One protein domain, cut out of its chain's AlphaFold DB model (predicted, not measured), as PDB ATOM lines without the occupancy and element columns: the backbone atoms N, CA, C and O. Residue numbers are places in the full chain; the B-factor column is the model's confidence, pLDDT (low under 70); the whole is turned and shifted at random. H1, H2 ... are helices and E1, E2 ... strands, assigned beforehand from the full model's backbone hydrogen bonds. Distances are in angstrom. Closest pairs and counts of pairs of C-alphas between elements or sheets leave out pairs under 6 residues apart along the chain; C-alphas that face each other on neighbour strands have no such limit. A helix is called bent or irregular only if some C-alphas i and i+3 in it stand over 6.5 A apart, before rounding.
ATOM      1  N   GLU A   2     314.652-144.856  34.153       91.62
ATOM      2  CA  GLU A   2     313.733-145.849  33.565       91.62
ATOM      3  C   GLU A   2     313.111-145.415  32.224       91.62
ATOM      4  O   GLU A   2     313.196-146.163  31.254       91.62
ATOM      5  N   LYS A   3     312.623-144.167  32.119       94.69
ATOM      6  CA  LYS A   3     312.117-143.587  30.855       94.69
ATOM      7  C   LYS A   3     313.124-143.690  29.701       94.69
ATOM      8  O   LYS A   3     312.788-144.136  28.611       94.69
ATOM      9  N   GLN A   4     314.391-143.368  29.959       96.12
ATOM     10  CA  GLN A   4     315.447-143.430  28.946       96.12
ATOM     11  C   GLN A   4     315.696-144.865  28.457       96.12
ATOM     12  O   GLN A   4     315.892-145.073  27.263       96.12
ATOM     13  N   ARG A   5     315.626-145.864  29.350       97.06
ATOM     14  CA  ARG A   5     315.734-147.285  28.971       97.06
ATOM     15  C   ARG A   5     314.601-147.697  28.030       97.06
ATOM     16  O   ARG A   5     314.847-148.378  27.039       97.06
ATOM     17  N   LEU A   6     313.381-147.242  28.314       96.56
ATOM     18  CA  LEU A   6     312.191-147.510  27.501       96.56
ATOM     19  C   LEU A   6     312.293-146.875  26.110       96.56
ATOM     20  O   LEU A   6     312.005-147.540  25.119       96.56
ATOM     21  N   ILE A   7     312.777-145.635  26.026       97.25
ATOM     22  CA  ILE A   7     312.994-144.939  24.750       97.25
ATOM     23  C   ILE A   7     314.062-145.650  23.908       97.25
ATOM     24  O   ILE A   7     313.873-145.825  22.705       97.25
ATOM     25  N   ILE A   8     315.164-146.098  24.524       97.25
ATOM     26  CA  ILE A   8     316.220-146.856  23.829       97.25
ATOM     27  C   ILE A   8     315.663-148.180  23.290       97.25
ATOM     28  O   ILE A   8     315.851-148.486  22.113       97.25
ATOM     29  N   ALA A   9     314.921-148.927  24.113       97.19
ATOM     30  CA  ALA A   9     314.285-150.176  23.701       97.19
ATOM     31  C   ALA A   9     313.277-149.967  22.554       97.19
ATOM     32  O   ALA A   9     313.261-150.735  21.591       97.19
ATOM     33  N   ALA A  10     312.464-148.910  22.617       97.25
ATOM     34  CA  ALA A  10     311.524-148.555  21.556       97.25
ATOM     35  C   ALA A  10     312.238-148.152  20.256       97.25
ATOM     36  O   ALA A  10     311.830-148.568  19.170       97.25
ATOM     37  N   ARG A  11     313.346-147.405  20.344       97.75
ATOM     38  CA  ARG A  11     314.167-147.058  19.176       97.75
ATOM     39  C   ARG A  11     314.757-148.306  18.518       97.75
ATOM     40  O   ARG A  11     314.592-148.472  17.314       97.75
ATOM     41  N   CYS A  12     315.331-149.213  19.310       97.38
ATOM     42  CA  CYS A  12     315.842-150.495  18.824       97.38
ATOM     43  C   CYS A  12     314.763-151.288  18.066       97.38
ATOM     44  O   CYS A  12     315.002-151.778  16.964       97.38
ATOM     45  N   ALA A  13     313.561-151.394  18.638       96.38
ATOM     46  CA  ALA A  13     312.436-152.107  18.038       96.38
ATOM     47  C   ALA A  13     311.989-151.492  16.702       96.38
ATOM     48  O   ALA A  13     311.742-152.208  15.729       96.38
ATOM     49  N   LYS A  14     311.888-150.159  16.660       96.62
ATOM     50  CA  LYS A  14     311.492-149.404  15.472       96.62
ATOM     51  C   LYS A  14     312.507-149.579  14.343       96.62
ATOM     52  O   LYS A  14     312.122-149.976  13.242       96.62
ATOM     53  N   GLU A  15     313.785-149.335  14.626       97.00
ATOM     54  CA  GLU A  15     314.862-149.438  13.634       97.00
ATOM     55  C   GLU A  15     315.015-150.870  13.107       97.00
ATOM     56  O   GLU A  15     315.202-151.073  11.907       97.00
ATOM     57  N   TRP A  16     314.823-151.878  13.963       95.06
ATOM     58  CA  TRP A  16     314.799-153.278  13.543       95.06
ATOM     59  C   TRP A  16     313.690-153.557  12.517       95.06
ATOM     60  O   TRP A  16     313.936-154.160  11.468       95.06
ATOM     61  N   VAL A  17     312.465-153.074  12.763       94.19
ATOM     62  CA  VAL A  17     311.347-153.230  11.816       94.19
ATOM     63  C   VAL A  17     311.618-152.497  10.496       94.19
ATOM     64  O   VAL A  17     311.282-153.007   9.421       94.19
ATOM     65  N   GLU A  18     312.234-151.318  10.541       94.25
ATOM     66  CA  GLU A  18     312.633-150.571   9.344       94.25
ATOM     67  C   GLU A  18     313.722-151.304   8.542       94.25
ATOM     68  O   GLU A  18     313.629-151.404   7.313       94.25
ATOM     69  N   ALA A  19     314.699-151.911   9.220       91.00
ATOM     70  CA  ALA A  19     315.721-152.746   8.592       91.00
ATOM     71  C   ALA A  19     315.111-153.977   7.895       91.00
ATOM     72  O   ALA A  19     315.493-154.311   6.768       91.00
ATOM     73  N   LEU A  20     314.103-154.618   8.502       88.62
ATOM     74  CA  LEU A  20     313.366-155.722   7.874       88.62
ATOM     75  C   LEU A  20     312.640-155.285   6.591       88.62
ATOM     76  O   LEU A  20     312.704-155.998   5.584       88.62
ATOM     77  N   LYS A  21     312.002-154.103   6.598       87.69
ATOM     78  CA  LYS A  21     311.359-153.517   5.404       87.69
ATOM     79  C   LYS A  21     312.373-153.276   4.287       87.69
ATOM     80  O   LYS A  21     312.114-153.636   3.137       87.69
ATOM     81  N   LYS A  22     313.541-152.715   4.619       86.06
ATOM     82  CA  LYS A  22     314.624-152.449   3.656       86.06
ATOM     83  C   LYS A  22     315.123-153.730   2.987       86.06
ATOM     84  O   LYS A  22     315.368-153.742   1.783       86.06
ATOM     85  N   ASN A  23     315.175-154.828   3.738       77.81
ATOM     86  CA  ASN A  23     315.571-156.147   3.243       77.81
ATOM     87  C   ASN A  23     314.470-156.876   2.448       77.81
ATOM     88  O   ASN A  23     314.607-158.067   2.170       77.81
ATOM     89  N   LYS A  24     313.377-156.186   2.076       73.25
ATOM     90  CA  LYS A  24     312.231-156.735   1.326       73.25
ATOM     91  C   LYS A  24     311.616-157.981   1.975       73.25
ATOM     92  O   LYS A  24     310.980-158.786   1.293       73.25
ATOM     93  N   LYS A  25     311.788-158.160   3.290       71.25
ATOM     94  CA  LYS A  25     311.125-159.244   4.017       71.25
ATOM     95  C   LYS A  25     309.635-158.892   4.155       71.25
ATOM     96  O   LYS A  25     309.313-157.735   4.430       71.25
ATOM     97  N   PRO A  26     308.709-159.849   3.952       68.81
ATOM     98  CA  PRO A  26     307.281-159.574   4.050       68.81
ATOM     99  C   PRO A  26     306.930-159.114   5.470       68.81
ATOM    100  O   PRO A  26     307.038-159.870   6.438       68.81
ATOM    101  N   THR A  27     306.499-157.860   5.610       71.50
ATOM    102  CA  THR A  27     306.089-157.321   6.907       71.50
ATOM    103  C   THR A  27     304.733-157.880   7.312       71.50
ATOM    104  O   THR A  27     303.699-157.483   6.786       71.50
ATOM    105  N   GLN A  28     304.739-158.798   8.277       82.56
ATOM    106  CA  GLN A  28     303.531-159.256   8.961       82.56
ATOM    107  C   GLN A  28     302.876-158.137   9.796       82.56
ATOM    108  O   GLN A  28     303.562-157.227  10.260       82.56
ATOM    109  N   ALA A  29     301.574-158.273  10.087       86.62
ATOM    110  CA  ALA A  29     300.819-157.381  10.984       86.62
ATOM    111  C   ALA A  29     301.494-157.179  12.359       86.62
ATOM    112  O   ALA A  29     301.412-156.110  12.949       86.62
ATOM    113  N   PHE A  30     302.227-158.188  12.844       89.88
ATOM    114  CA  PHE A  30     303.039-158.094  14.061       89.88
ATOM    115  C   PHE A  30     304.083-156.964  13.999       89.88
ATOM    116  O   PHE A  30     304.175-156.172  14.931       89.88
ATOM    117  N   HIS A  31     304.825-156.847  12.893       91.00
ATOM    118  CA  HIS A  31     305.855-155.815  12.745       91.00
ATOM    119  C   HIS A  31     305.248-154.410  12.715       91.00
ATOM    120  O   HIS A  31     305.841-153.470  13.233       91.00
ATOM    121  N   GLN A  32     304.056-154.267  12.128       90.94
ATOM    122  CA  GLN A  32     303.327-152.999  12.117       90.94
ATOM    123  C   GLN A  32     302.886-152.609  13.531       90.94
ATOM    124  O   GLN A  32     303.153-151.488  13.949       90.94
ATOM    125  N   LEU A  33     302.317-153.549  14.297       92.19
ATOM    126  CA  LEU A  33     301.958-153.325  15.702       92.19
ATOM    127  C   LEU A  33     303.182-152.933  16.546       92.19
ATOM    128  O   LEU A  33     303.125-151.943  17.269       92.19
ATOM    129  N   LEU A  34     304.298-153.661  16.418       94.75
ATOM    130  CA  LEU A  34     305.527-153.361  17.159       94.75
ATOM    131  C   LEU A  34     306.070-151.968  16.814       94.75
ATOM    132  O   LEU A  34     306.454-151.223  17.713       94.75
ATOM    133  N   HIS A  35     306.067-151.601  15.533       94.81
ATOM    134  CA  HIS A  35     306.483-150.277  15.083       94.81
ATOM    135  C   HIS A  35     305.588-149.176  15.666       94.81
ATOM    136  O   HIS A  35     306.106-148.216  16.227       94.81
ATOM    137  N   SER A  36     304.262-149.317  15.575       93.88
ATOM    138  CA  SER A  36     303.310-148.329  16.100       93.88
ATOM    139  C   SER A  36     303.408-148.170  17.619       93.88
ATOM    140  O   SER A  36     303.458-147.045  18.107       93.88
ATOM    141  N   MET A  37     303.506-149.272  18.372       94.75
ATOM    142  CA  MET A  37     303.718-149.217  19.824       94.75
ATOM    143  C   MET A  37     305.025-148.497  20.159       94.75
ATOM    144  O   MET A  37     305.034-147.586  20.979       94.75
ATOM    145  N   SER A  38     306.117-148.850  19.478       96.00
ATOM    146  CA  SER A  38     307.429-148.237  19.708       96.00
ATOM    147  C   SER A  38     307.432-146.744  19.383       96.00
ATOM    148  O   SER A  38     307.987-145.952  20.137       96.00
ATOM    149  N   GLN A  39     306.764-146.344  18.299       96.25
ATOM    150  CA  GLN A  39     306.616-144.939  17.927       96.25
ATOM    151  C   GLN A  39     305.857-144.156  19.005       96.25
ATOM    152  O   GLN A  39     306.328-143.110  19.432       96.25
ATOM    153  N   GLN A  40     304.758-144.699  19.532       95.44
ATOM    154  CA  GLN A  40     304.001-144.048  20.607       95.44
ATOM    155  C   GLN A  40     304.779-143.957  21.930       95.44
ATOM    156  O   GLN A  40     304.635-142.968  22.648       95.44
ATOM    157  N   VAL A  41     305.616-144.949  22.262       96.31
ATOM    158  CA  VAL A  41     306.527-144.857  23.421       96.31
ATOM    159  C   VAL A  41     307.519-143.705  23.225       96.31
ATOM    160  O   VAL A  41     307.763-142.953  24.163       96.31
ATOM    161  N   ILE A  42     308.068-143.540  22.017       96.75
ATOM    162  CA  ILE A  42     309.008-142.453  21.695       96.75
ATOM    163  C   ILE A  42     308.309-141.088  21.749       96.75
ATOM    164  O   ILE A  42     308.824-140.172  22.382       96.75
ATOM    165  N   ASP A  43     307.131-140.963  21.135       96.25
ATOM    166  CA  ASP A  43     306.385-139.699  21.053       96.25
ATOM    167  C   ASP A  43     305.863-139.232  22.419       96.25
ATOM    168  O   ASP A  43     305.708-138.035  22.652       96.25
ATOM    169  N   SER A  44     305.614-140.173  23.333       95.25
ATOM    170  CA  SER A  44     305.211-139.891  24.716       95.25
ATOM    171  C   SER A  44     306.384-139.769  25.693       95.25
ATOM    172  O   SER A  44     306.155-139.767  26.898       95.25
ATOM    173  N   ASP A  45     307.632-139.727  25.211       95.44
ATOM    174  CA  ASP A  45     308.841-139.675  26.051       95.44
ATOM    175  C   ASP A  45     308.873-140.778  27.140       95.44
ATOM    176  O   ASP A  45     309.290-140.587  28.286       95.44
ATOM    177  N   GLY A  46     308.376-141.969  26.788       92.44
ATOM    178  CA  GLY A  46     308.303-143.129  27.673       92.44
ATOM    179  C   GLY A  46     307.164-143.112  28.698       92.44
ATOM    180  O   GLY A  46     307.196-143.919  29.625       92.44
ATOM    181  N   GLU A  47     306.172-142.223  28.576       93.00
ATOM    182  CA  GLU A  47     305.025-142.167  29.500       93.00
ATOM    183  C   GLU A  47     303.928-143.178  29.160       93.00
ATOM    184  O   GLU A  47     303.330-143.778  30.057       93.00
ATOM    185  N   LYS A  48     303.671-143.417  27.869       92.56
ATOM    186  CA  LYS A  48     302.652-144.374  27.432       92.56
ATOM    187  C   LYS A  48     303.258-145.768  27.309       92.56
ATOM    188  O   LYS A  48     303.988-146.049  26.364       92.56
ATOM    189  N   LEU A  49     302.932-146.649  28.257       93.81
ATOM    190  CA  LEU A  49     303.460-148.024  28.313       93.81
ATOM    191  C   LEU A  49     302.396-149.107  28.145       93.81
ATOM    192  O   LEU A  49     302.739-150.264  27.916       93.81
ATOM    193  N   ALA A  50     301.120-148.747  28.261       93.44
ATOM    194  CA  ALA A  50     299.999-149.654  28.083       93.44
ATOM    195  C   ALA A  50     299.273-149.325  26.779       93.44
ATOM    196  O   ALA A  50     298.972-148.161  26.501       93.44
ATOM    197  N   PHE A  51     299.000-150.358  25.989       91.75
ATOM    198  CA  PHE A  51     298.396-150.221  24.674       91.75
ATOM    199  C   PHE A  51     297.247-151.202  24.510       91.75
ATOM    200  O   PHE A  51     297.414-152.400  24.743       91.75
ATOM    201  N   ASN A  52     296.115-150.704  24.029       91.19
ATOM    202  CA  ASN A  52     295.042-151.534  23.501       91.19
ATOM    203  C   ASN A  52     295.137-151.618  21.979       91.19
ATOM    204  O   ASN A  52     295.749-150.774  21.326       91.19
ATOM    205  N   LEU A  53     294.471-152.608  21.386       86.69
ATOM    206  CA  LEU A  53     294.436-152.753  19.927       86.69
ATOM    207  C   LEU A  53     293.934-151.478  19.224       86.69
ATOM    208  O   LEU A  53     294.472-151.097  18.188       86.69
ATOM    209  N   THR A  54     292.932-150.813  19.805       85.44
ATOM    210  CA  THR A  54     292.357-149.560  19.292       85.44
ATOM    211  C   THR A  54     293.332-148.396  19.317       85.44
ATOM    212  O   THR A  54     293.191-147.484  18.515       85.44
ATOM    213  N   ASP A  55     294.308-148.427  20.222       83.25
ATOM    214  CA  ASP A  55     295.277-147.346  20.376       83.25
ATOM    215  C   ASP A  55     296.411-147.469  19.359       83.25
ATOM    216  O   ASP A  55     297.077-146.483  19.069       83.25
ATOM    217  N   VAL A  56     296.666-148.683  18.860       82.81
ATOM    218  CA  VAL A  56     297.816-149.016  18.003       82.81
ATOM    219  C   VAL A  56     297.431-149.073  16.521       82.81
ATOM    220  O   VAL A  56     298.286-148.866  15.659       82.81
ATOM    221  N   VAL A  57     296.166-149.371  16.214       83.69
ATOM    222  CA  VAL A  57     295.651-149.474  14.843       83.69
ATOM    223  C   VAL A  57     294.850-148.216  14.504       83.69
ATOM    224  O   VAL A  57     293.756-148.021  15.032       83.69
ATOM    225  N   ASP A  58     295.379-147.393  13.596       70.94
ATOM    226  CA  ASP A  58     294.710-146.175  13.126       70.94
ATOM    227  C   ASP A  58     293.323-146.466  12.532       70.94
ATOM    228  O   ASP A  58     293.088-147.490  11.879       70.94
ATOM    229  N   GLU A  59     292.393-145.522  12.710       56.78
ATOM    230  CA  GLU A  59     290.981-145.680  12.341       56.78
ATOM    231  C   GLU A  59     290.739-146.009  10.859       56.78
ATOM    232  O   GLU A  59     289.724-146.617  10.520       56.78
ATOM    233  N   VAL A  60     291.687-145.677   9.981       50.31
ATOM    234  CA  VAL A  60     291.597-145.890   8.528       50.31
ATOM    235  C   VAL A  60     291.719-147.378   8.145       50.31
ATOM    236  O   VAL A  60     291.237-147.783   7.091       50.31
ATOM    237  N   ALA A  61     292.274-148.235   9.012       50.69
ATOM    238  CA  ALA A  61     292.424-149.677   8.763       50.69
ATOM    239  C   ALA A  61     291.242-150.542   9.270       50.69
ATOM    240  O   ALA A  61     291.309-151.781   9.210       50.69
ATOM    241  N   LYS A  62     290.168-149.905   9.775       52.06
ATOM    242  CA  LYS A  62     289.053-150.541  10.505       52.06
ATOM    243  C   LYS A  62     288.102-151.402   9.656       52.06
ATOM    244  O   LYS A  62     287.387-152.206  10.252       52.06
ATOM    245  N   SER A  63     288.059-151.294   8.324       46.62
ATOM    246  CA  SER A  63     287.019-151.986   7.533       46.62
ATOM    247  C   SER A  63     287.374-153.400   7.052       46.62
ATOM    248  O   SER A  63     286.461-154.202   6.889       46.62
ATOM    249  N   GLU A  64     288.656-153.770   6.906       45.56
ATOM    250  CA  GLU A  64     289.026-155.111   6.390       45.56
ATOM    251  C   GLU A  64     290.142-155.838   7.181       45.56
ATOM    252  O   GLU A  64     290.263-157.062   7.093       45.56
ATOM    253  N   SER A  65     290.920-155.147   8.034       53.12
ATOM    254  CA  SER A  65     292.125-155.723   8.678       53.12
ATOM    255  C   SER A  65     291.985-156.123  10.160       53.12
ATOM    256  O   SER A  65     292.926-156.679  10.740       53.12
ATOM    257  N   ASN A  66     290.816-155.905  10.778       60.50
ATOM    258  CA  ASN A  66     290.617-156.126  12.222       60.50
ATOM    259  C   ASN A  66     290.858-157.582  12.655       60.50
ATOM    260  O   ASN A  66     291.339-157.829  13.761       60.50
ATOM    261  N   SER A  67     290.596-158.563  11.783       70.12
ATOM    262  CA  SER A  67     290.816-159.971  12.130       70.12
ATOM    263  C   SER A  67     292.302-160.352  12.168       70.12
ATOM    264  O   SER A  67     292.703-161.150  13.015       70.12
ATOM    265  N   ALA A  68     293.133-159.779  11.291       80.31
ATOM    266  CA  ALA A  68     294.559-160.091  11.215       80.31
ATOM    267  C   ALA A  68     295.347-159.387  12.327       80.31
ATOM    268  O   ALA A  68     296.126-160.040  13.022       80.31
ATOM    269  N   HIS A  69     295.093-158.091  12.547       82.62
ATOM    270  CA  HIS A  69     295.708-157.329  13.635       82.62
ATOM    271  C   HIS A  69     295.240-157.816  15.003       82.62
ATOM    272  O   HIS A  69     296.073-158.025  15.876       82.62
ATOM    273  N   GLY A  70     293.947-158.121  15.175       84.94
ATOM    274  CA  GLY A  70     293.437-158.693  16.422       84.94
ATOM    275  C   GLY A  70     294.056-160.056  16.753       84.94
ATOM    276  O   GLY A  70     294.454-160.292  17.893       84.94
ATOM    277  N   LYS A  71     294.220-160.937  15.753       86.62
ATOM    278  CA  LYS A  71     294.931-162.220  15.922       86.62
ATOM    279  C   LYS A  71     296.423-162.034  16.202       86.62
ATOM    280  O   LYS A  71     296.989-162.791  16.982       86.62
ATOM    281  N   ALA A  72     297.074-161.072  15.548       86.50
ATOM    282  CA  ALA A  72     298.485-160.778  15.784       86.50
ATOM    283  C   ALA A  72     298.708-160.177  17.178       86.50
ATOM    284  O   ALA A  72     299.675-160.542  17.835       86.50
ATOM    285  N   PHE A  73     297.794-159.323  17.638       89.00
ATOM    286  CA  PHE A  73     297.837-158.689  18.949       89.00
ATOM    287  C   PHE A  73     297.583-159.694  20.078       89.00
ATOM    288  O   PHE A  73     298.324-159.724  21.052       89.00
ATOM    289  N   SER A  74     296.604-160.594  19.934       87.88
ATOM    290  CA  SER A  74     296.343-161.628  20.951       87.88
ATOM    291  C   SER A  74     297.476-162.656  21.091       87.88
ATOM    292  O   SER A  74     297.612-163.277  22.146       87.88
ATOM    293  N   LYS A  75     298.299-162.809  20.045       89.44
ATOM    294  CA  LYS A  75     299.514-163.639  20.006       89.44
ATOM    295  C   LYS A  75     300.802-162.806  20.020       89.44
ATOM    296  O   LYS A  75     301.844-163.300  19.598       89.44
ATOM    297  N   PHE A  76     300.746-161.540  20.439       90.81
ATOM    298  CA  PHE A  76     301.883-160.631  20.283       90.81
ATOM    299  C   PHE A  76     303.102-161.095  21.079       90.81
ATOM    300  O   PHE A  76     304.197-161.134  20.533       90.81
ATOM    301  N   GLU A  77     302.898-161.491  22.334       91.19
ATOM    302  CA  GLU A  77     303.953-162.007  23.215       91.19
ATOM    303  C   GLU A  77     304.626-163.260  22.626       91.19
ATOM    304  O   GLU A  77     305.844-163.284  22.474       91.19
ATOM    305  N   GLU A  78     303.828-164.235  22.173       88.31
ATOM    306  CA  GLU A  78     304.294-165.459  21.496       88.31
ATOM    307  C   GLU A  78     305.139-165.125  20.253       88.31
ATOM    308  O   GLU A  78     306.222-165.670  20.055       88.31
ATOM    309  N   LYS A  79     304.673-164.185  19.419       88.88
ATOM    310  CA  LYS A  79     305.403-163.761  18.217       88.88
ATOM    311  C   LYS A  79     306.674-162.983  18.538       88.88
ATOM    312  O   LYS A  79     307.686-163.200  17.880       88.88
ATOM    313  N   LEU A  80     306.648-162.091  19.526       90.38
ATOM    314  CA  LEU A  80     307.836-161.346  19.934       90.38
ATOM    315  C   LEU A  80     308.927-162.300  20.427       90.38
ATOM    316  O   LEU A  80     310.092-162.119  20.080       90.38
ATOM    317  N   GLU A  81     308.553-163.355  21.151       87.69
ATOM    318  CA  GLU A  81     309.483-164.397  21.590       87.69
ATOM    319  C   GLU A  81     310.083-165.194  20.415       87.69
ATOM    320  O   GLU A  81     311.269-165.532  20.440       87.69
ATOM    321  N   GLN A  82     309.310-165.435  19.348       83.94
ATOM    322  CA  GLN A  82     309.804-166.093  18.126       83.94
ATOM    323  C   GLN A  82     310.881-165.278  17.398       83.94
ATOM    324  O   GLN A  82     311.793-165.873  16.825       83.94
ATOM    325  N   PHE A  83     310.793-163.943  17.439       87.56
ATOM    326  CA  PHE A  83     311.745-163.023  16.798       87.56
ATOM    327  C   PHE A  83     312.815-162.464  17.747       87.56
ATOM    328  O   PHE A  83     313.668-161.682  17.322       87.56
ATOM    329  N   TYR A  84     312.795-162.860  19.021       89.38
ATOM    330  CA  TYR A  84     313.655-162.292  20.056       89.38
ATOM    331  C   TYR A  84     315.148-162.407  19.723       89.38
ATOM    332  O   TYR A  84     315.892-161.451  19.917       89.38
ATOM    333  N   ASP A  85     315.588-163.542  19.168       87.25
ATOM    334  CA  ASP A  85     316.988-163.746  18.770       87.25
ATOM    335  C   ASP A  85     317.422-162.781  17.653       87.25
ATOM    336  O   ASP A  85     318.510-162.213  17.734       87.25
ATOM    337  N   GLY A  86     316.572-162.549  16.647       88.94
ATOM    338  CA  GLY A  86     316.865-161.619  15.552       88.94
ATOM    339  C   GLY A  86     316.852-160.153  15.995       88.94
ATOM    340  O   GLY A  86     317.661-159.356  15.522       88.94
ATOM    341  N   LEU A  87     315.965-159.797  16.926       92.06
ATOM    342  CA  LEU A  87     315.930-158.468  17.536       92.06
ATOM    343  C   LEU A  87     317.155-158.222  18.430       92.06
ATOM    344  O   LEU A  87     317.747-157.148  18.383       92.06
ATOM    345  N   ARG A  88     317.562-159.226  19.211       92.69
ATOM    346  CA  ARG A  88     318.767-159.187  20.047       92.69
ATOM    347  C   ARG A  88     320.036-159.059  19.205       92.69
ATOM    348  O   ARG A  88     320.894-158.257  19.548       92.69
ATOM    349  N   GLU A  89     320.154-159.807  18.108       90.50
ATOM    350  CA  GLU A  89     321.290-159.686  17.182       90.50
ATOM    351  C   GLU A  89     321.384-158.270  16.601       90.50
ATOM    352  O   GLU A  89     322.446-157.657  16.647       90.50
ATOM    353  N   PHE A  90     320.255-157.710  16.156       92.81
ATOM    354  CA  PHE A  90     320.200-156.330  15.674       92.81
ATOM    355  C   PHE A  90     320.602-155.311  16.748       92.81
ATOM    356  O   PHE A  90     321.323-154.357  16.453       92.81
ATOM    357  N   ALA A  91     320.151-155.521  17.988       94.69
ATOM    358  CA  ALA A  91     320.507-154.674  19.118       94.69
ATOM    359  C   ALA A  91     322.018-154.686  19.377       94.69
ATOM    360  O   ALA A  91     322.610-153.626  19.540       94.69
ATOM    361  N   ILE A  92     322.643-155.867  19.351       92.88
ATOM    362  CA  ILE A  92     324.090-156.033  19.536       92.88
ATOM    363  C   ILE A  92     324.871-155.355  18.404       92.88
ATOM    364  O   ILE A  92     325.829-154.637  18.670       92.88
ATOM    365  N   ASP A  93     324.457-155.543  17.150       91.81
ATOM    366  CA  ASP A  93     325.152-154.956  15.995       91.81
ATOM    367  C   ASP A  93     325.040-153.430  15.922       91.81
ATOM    368  O   ASP A  93     325.899-152.778  15.332       91.81
ATOM    369  N   SER A  94     323.979-152.870  16.503       93.69
ATOM    370  CA  SER A  94     323.716-151.427  16.517       93.69
ATOM    371  C   SER A  94     324.062-150.774  17.867       93.69
ATOM    372  O   SER A  94     323.677-149.630  18.100       93.69
ATOM    373  N   ASP A  95     324.752-151.497  18.761       94.56
ATOM    374  CA  ASP A  95     325.141-151.064  20.114       94.56
ATOM    375  C   ASP A  95     323.964-150.553  20.990       94.56
ATOM    376  O   ASP A  95     324.099-149.643  21.815       94.56
ATOM    377  N   PHE A  96     322.780-151.161  20.865       95.56
ATOM    378  CA  PHE A  96     321.643-150.902  21.754       95.56
ATOM    379  C   PHE A  96     321.772-151.674  23.077       95.56
ATOM    380  O   PHE A  96     321.726-152.905  23.118       95.56
ATOM    381  N   ALA A  97     321.814-150.941  24.193       95.44
ATOM    382  CA  ALA A  97     321.882-151.519  25.542       95.44
ATOM    383  C   ALA A  97     320.571-152.174  26.026       95.44
ATOM    384  O   ALA A  97     320.592-152.963  26.972       95.44
ATOM    385  N   PHE A  98     319.431-151.838  25.410       96.50
ATOM    386  CA  PHE A  98     318.114-152.329  25.817       96.50
ATOM    387  C   PHE A  98     317.281-152.779  24.621       96.50
ATOM    388  O   PHE A  98     317.275-152.135  23.572       96.50
ATOM    389  N   ILE A  99     316.500-153.833  24.839       96.25
ATOM    390  CA  ILE A  99     315.535-154.400  23.896       96.25
ATOM    391  C   ILE A  99     314.120-154.357  24.484       96.25
ATOM    392  O   ILE A  99     313.948-154.400  25.710       96.25
ATOM    393  N   PRO A 100     313.081-154.264  23.638       96.12
ATOM    394  CA  PRO A 100     311.703-154.240  24.101       96.12
ATOM    395  C   PRO A 100     311.274-155.617  24.616       96.12
ATOM    396  O   PRO A 100     311.566-156.657  24.023       96.12
ATOM    397  N   LYS A 101     310.485-155.620  25.684       95.62
ATOM    398  CA  LYS A 101     309.705-156.771  26.126       95.62
ATOM    399  C   LYS A 101     308.260-156.338  26.285       95.62
ATOM    400  O   LYS A 101     307.971-155.372  26.988       95.62
ATOM    401  N   VAL A 102     307.356-157.061  25.636       94.19
ATOM    402  CA  VAL A 102     305.922-156.782  25.690       94.19
ATOM    403  C   VAL A 102     305.217-157.962  26.335       94.19
ATOM    404  O   VAL A 102     305.326-159.078  25.835       94.19
ATOM    405  N   SER A 103     304.506-157.713  27.432       94.19
ATOM    406  CA  SER A 103     303.650-158.701  28.088       94.19
ATOM    407  C   SER A 103     302.181-158.373  27.847       94.19
ATOM    408  O   SER A 103     301.791-157.204  27.828       94.19
ATOM    409  N   LEU A 104     301.357-159.399  27.636       93.19
ATOM    410  CA  LEU A 104     299.916-159.227  27.469       93.19
ATOM    411  C   LEU A 104     299.204-159.509  28.788       93.19
ATOM    412  O   LEU A 104     299.198-160.640  29.276       93.19
ATOM    413  N   ASP A 105     298.557-158.490  29.342       91.94
ATOM    414  CA  ASP A 105     297.648-158.663  30.465       91.94
ATOM    415  C   ASP A 105     296.283-159.131  29.946       91.94
ATOM    416  O   ASP A 105     295.593-158.415  29.217       91.94
ATOM    417  N   LYS A 106     295.932-160.375  30.287       87.00
ATOM    418  CA  LYS A 106     294.670-161.032  29.904       87.00
ATOM    419  C   LYS A 106     293.640-161.031  31.039       87.00
ATOM    420  O   LYS A 106     292.611-161.688  30.913       87.00
ATOM    421  N   SER A 107     293.936-160.379  32.166       81.31
ATOM    422  CA  SER A 107     293.029-160.341  33.322       81.31
ATOM    423  C   SER A 107     291.832-159.409  33.103       81.31
ATOM    424  O   SER A 107     290.767-159.611  33.689       81.31
ATOM    425  N   GLU A 108     291.980-158.423  32.222       76.94
ATOM    426  CA  GLU A 108     290.940-157.458  31.887       76.94
ATOM    427  C   GLU A 108     290.058-157.936  30.721       76.94
ATOM    428  O   GLU A 108     290.420-158.815  29.938       76.94
ATOM    429  N   ARG A 109     288.871-157.329  30.566       79.06
ATOM    430  CA  ARG A 109     287.968-157.618  29.430       79.06
ATOM    431  C   ARG A 109     288.588-157.272  28.071       79.06
ATOM    432  O   ARG A 109     288.101-157.741  27.044       79.06
ATOM    433  N   ILE A 110     289.615-156.429  28.070       83.88
ATOM    434  CA  ILE A 110     290.352-155.980  26.898       83.88
ATOM    435  C   ILE A 110     291.804-156.394  27.120       83.88
ATOM    436  O   ILE A 110     292.360-156.135  28.180       83.88
ATOM    437  N   ASN A 111     292.413-157.052  26.134       86.94
ATOM    438  CA  ASN A 111     293.832-157.393  26.215       86.94
ATOM    439  C   ASN A 111     294.655-156.098  26.203       86.94
ATOM    440  O   ASN A 111     294.572-155.346  25.228       86.94
ATOM    441  N   VAL A 112     295.471-155.886  27.234       91.25
ATOM    442  CA  VAL A 112     296.365-154.727  27.339       91.25
ATOM    443  C   VAL A 112     297.805-155.191  27.147       91.25
ATOM    444  O   VAL A 112     298.293-156.051  27.881       91.25
ATOM    445  N   ALA A 113     298.510-154.625  26.171       92.81
ATOM    446  CA  ALA A 113     299.931-154.882  25.968       92.81
ATOM    447  C   ALA A 113     300.762-153.890  26.794       92.81
ATOM    448  O   ALA A 113     300.672-152.682  26.580       92.81
ATOM    449  N   LYS A 114     301.571-154.397  27.728       95.12
ATOM    450  CA  LYS A 114     302.477-153.606  28.570       95.12
ATOM    451  C   LYS A 114     303.887-153.655  27.995       95.12
ATOM    452  O   LYS A 114     304.461-154.731  27.837       95.12
ATOM    453  N   PHE A 115     304.440-152.491  27.681       95.44
ATOM    454  CA  PHE A 115     305.786-152.328  27.149       95.44
ATOM    455  C   PHE A 115     306.793-152.140  28.287       95.44
ATOM    456  O   PHE A 115     306.587-151.340  29.197       95.44
ATOM    457  N   SER A 116     307.896-152.876  28.230       95.75
ATOM    458  CA  SER A 116     308.986-152.836  29.205       95.75
ATOM    459  C   SER A 116     310.338-152.923  28.495       95.75
ATOM    460  O   SER A 116     310.415-153.349  27.342       95.75
ATOM    461  N   ALA A 117     311.407-152.509  29.172       96.19
ATOM    462  CA  ALA A 117     312.773-152.590  28.662       96.19
ATOM    463  C   ALA A 117     313.557-153.663  29.422       96.19
ATOM    464  O   ALA A 117     313.499-153.726  30.651       96.19
ATOM    465  N   VAL A 118     314.306-154.480  28.689       95.50
ATOM    466  CA  VAL A 118     315.212-155.496  29.239       95.50
ATOM    467  C   VAL A 118     316.612-155.235  28.695       95.50
ATOM    468  O   VAL A 118     316.754-154.806  27.552       95.50
ATOM    469  N   GLU A 119     317.636-155.448  29.518       94.75
ATOM    470  CA  GLU A 119     319.038-155.332  29.096       94.75
ATOM    471  C   GLU A 119     319.358-156.345  27.990       94.75
ATOM    472  O   GLU A 119     318.894-157.489  28.025       94.75
ATOM    473  N   THR A 120     320.133-155.917  26.993       91.50
ATOM    474  CA  THR A 120     320.547-156.771  25.875       91.50
ATOM    475  C   THR A 120     321.521-157.844  26.378       91.50
ATOM    476  O   THR A 120     322.620-157.506  26.813       91.50
ATOM    477  N   PRO A 121     321.180-159.147  26.322       84.38
ATOM    478  CA  PRO A 121     322.080-160.190  26.806       84.38
ATOM    479  C   PRO A 121     323.260-160.375  25.841       84.38
ATOM    480  O   PRO A 121     323.059-160.757  24.685       84.38
ATOM    481  N   GLU A 122     324.497-160.187  26.297       74.81
ATOM    482  CA  GLU A 122     325.683-160.264  25.422       74.81
ATOM    483  C   GLU A 122     326.230-161.694  25.217       74.81
ATOM    484  O   GLU A 122     326.932-161.952  24.248       74.81
ATOM    485  N   GLY A 123     325.870-162.662  26.067       67.38
ATOM    486  CA  GLY A 123     326.690-163.869  26.292       67.38
ATOM    487  C   GLY A 123     326.889-164.891  25.157       67.38
ATOM    488  O   GLY A 123     327.820-165.679  25.260       67.38
ATOM    489  N   ASP A 124     326.082-164.900  24.085       76.00
ATOM    490  CA  ASP A 124     326.070-166.033  23.127       76.00
ATOM    491  C   ASP A 124     326.081-165.646  21.638       76.00
ATOM    492  O   ASP A 124     325.997-166.523  20.777       76.00
TER     493      ASP A 124
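Overview. This is residues 2 to 124 of the 316 residues of an uncharacterized protein of Pseudidiomarina aquimaris (UniProt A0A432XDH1). A long strand hairpin, E1 and E2, crosses the first part of the long helix H1, and the kinked helix H5 runs beside E1 and reaches H1 with its residues 87 to 91. H2 folds back beside H1, while the small helices H3 and H4 pack on H2 away from H1. The printed part has 123 residues, with five named helices followed by two named strands, which form one antiparallel sheet of order E1, E2; the class is mostly helix. The whole is compact, with a radius of gyration of the C-alphas of 13.9 A, and rounded, spanning 42 by 33 by 25 A.

Arrangement. Start with H1, residues 2 to 22, and go on to H2, residues 29 to 43: they form a helical hairpin and touch at a steep tilt of 40 degrees, opposite ways, the closest C-alphas being those of Ala 10 and Ser 38, 4.5 A apart. H2 is the hub, touching three helices. It only just touches H3, residues 53 to 56, with 3 pairs of C-alphas within 8 A, the closest Ser 36 and Val 56 at 5.9 A. With its residues 29 to 33 alone it touches H4, residues 66 to 74, the closest C-alphas being those of Phe 30 and Ala 72, 5.6 A apart. Next comes H5, residues 76 to 93, which touches H1, about perpendicular at 89 degrees, with C-alphas of Cys 12 and Ala 91 closest at 6.3 A. H5 has a kink of 58 degrees near residue 83 and is irregular, C-alphas 82 and 85 being 7.6 A apart. Look then at the hairpin of E1, residues 98 to 105, and E2, residues 112 to 119: N 101 and O 116 are 2.8 A apart, and N 114 and O 103 are 2.8 A apart, within hydrogen-bond range. The closest C-alphas of H1 and E1 are those of Ala 9 and Ile 99, 4.4 A apart; those of H5 and E1 are Glu 77 and Ser 103, 5.9 A apart. Residues 50 to 51 pair, antiparallel, with residues 113 to 114 of E2. Every O i to N i+4 pair is within hydrogen-bond range in H1, H2 and H4, and 12 of 14 are in H5; H3 is too short for such a pair.

Along the chain. Find C-alpha 2 at (313.733, -145.849, 33.565); from there H1 runs 30.6 A to C-alpha 22. H2 measures 21.1 A and H5 24.3 A from first to last C-alpha. E1 runs 21.9 A from C-alpha 98 at (318.114, -152.329, 25.817), and E2 runs 22.7 A to C-alpha 119 at (319.038, -155.332, 29.096).

Size, cuts and confidence. The two C-alphas farthest apart are those of Ser 63 and Gly 123, at 45.5 A. The printed part has no cut, and no link is long. The mean pLDDT of the printed part is 87.4; look for values under 70 at residue 26, residues 59 to 66 and residue 123.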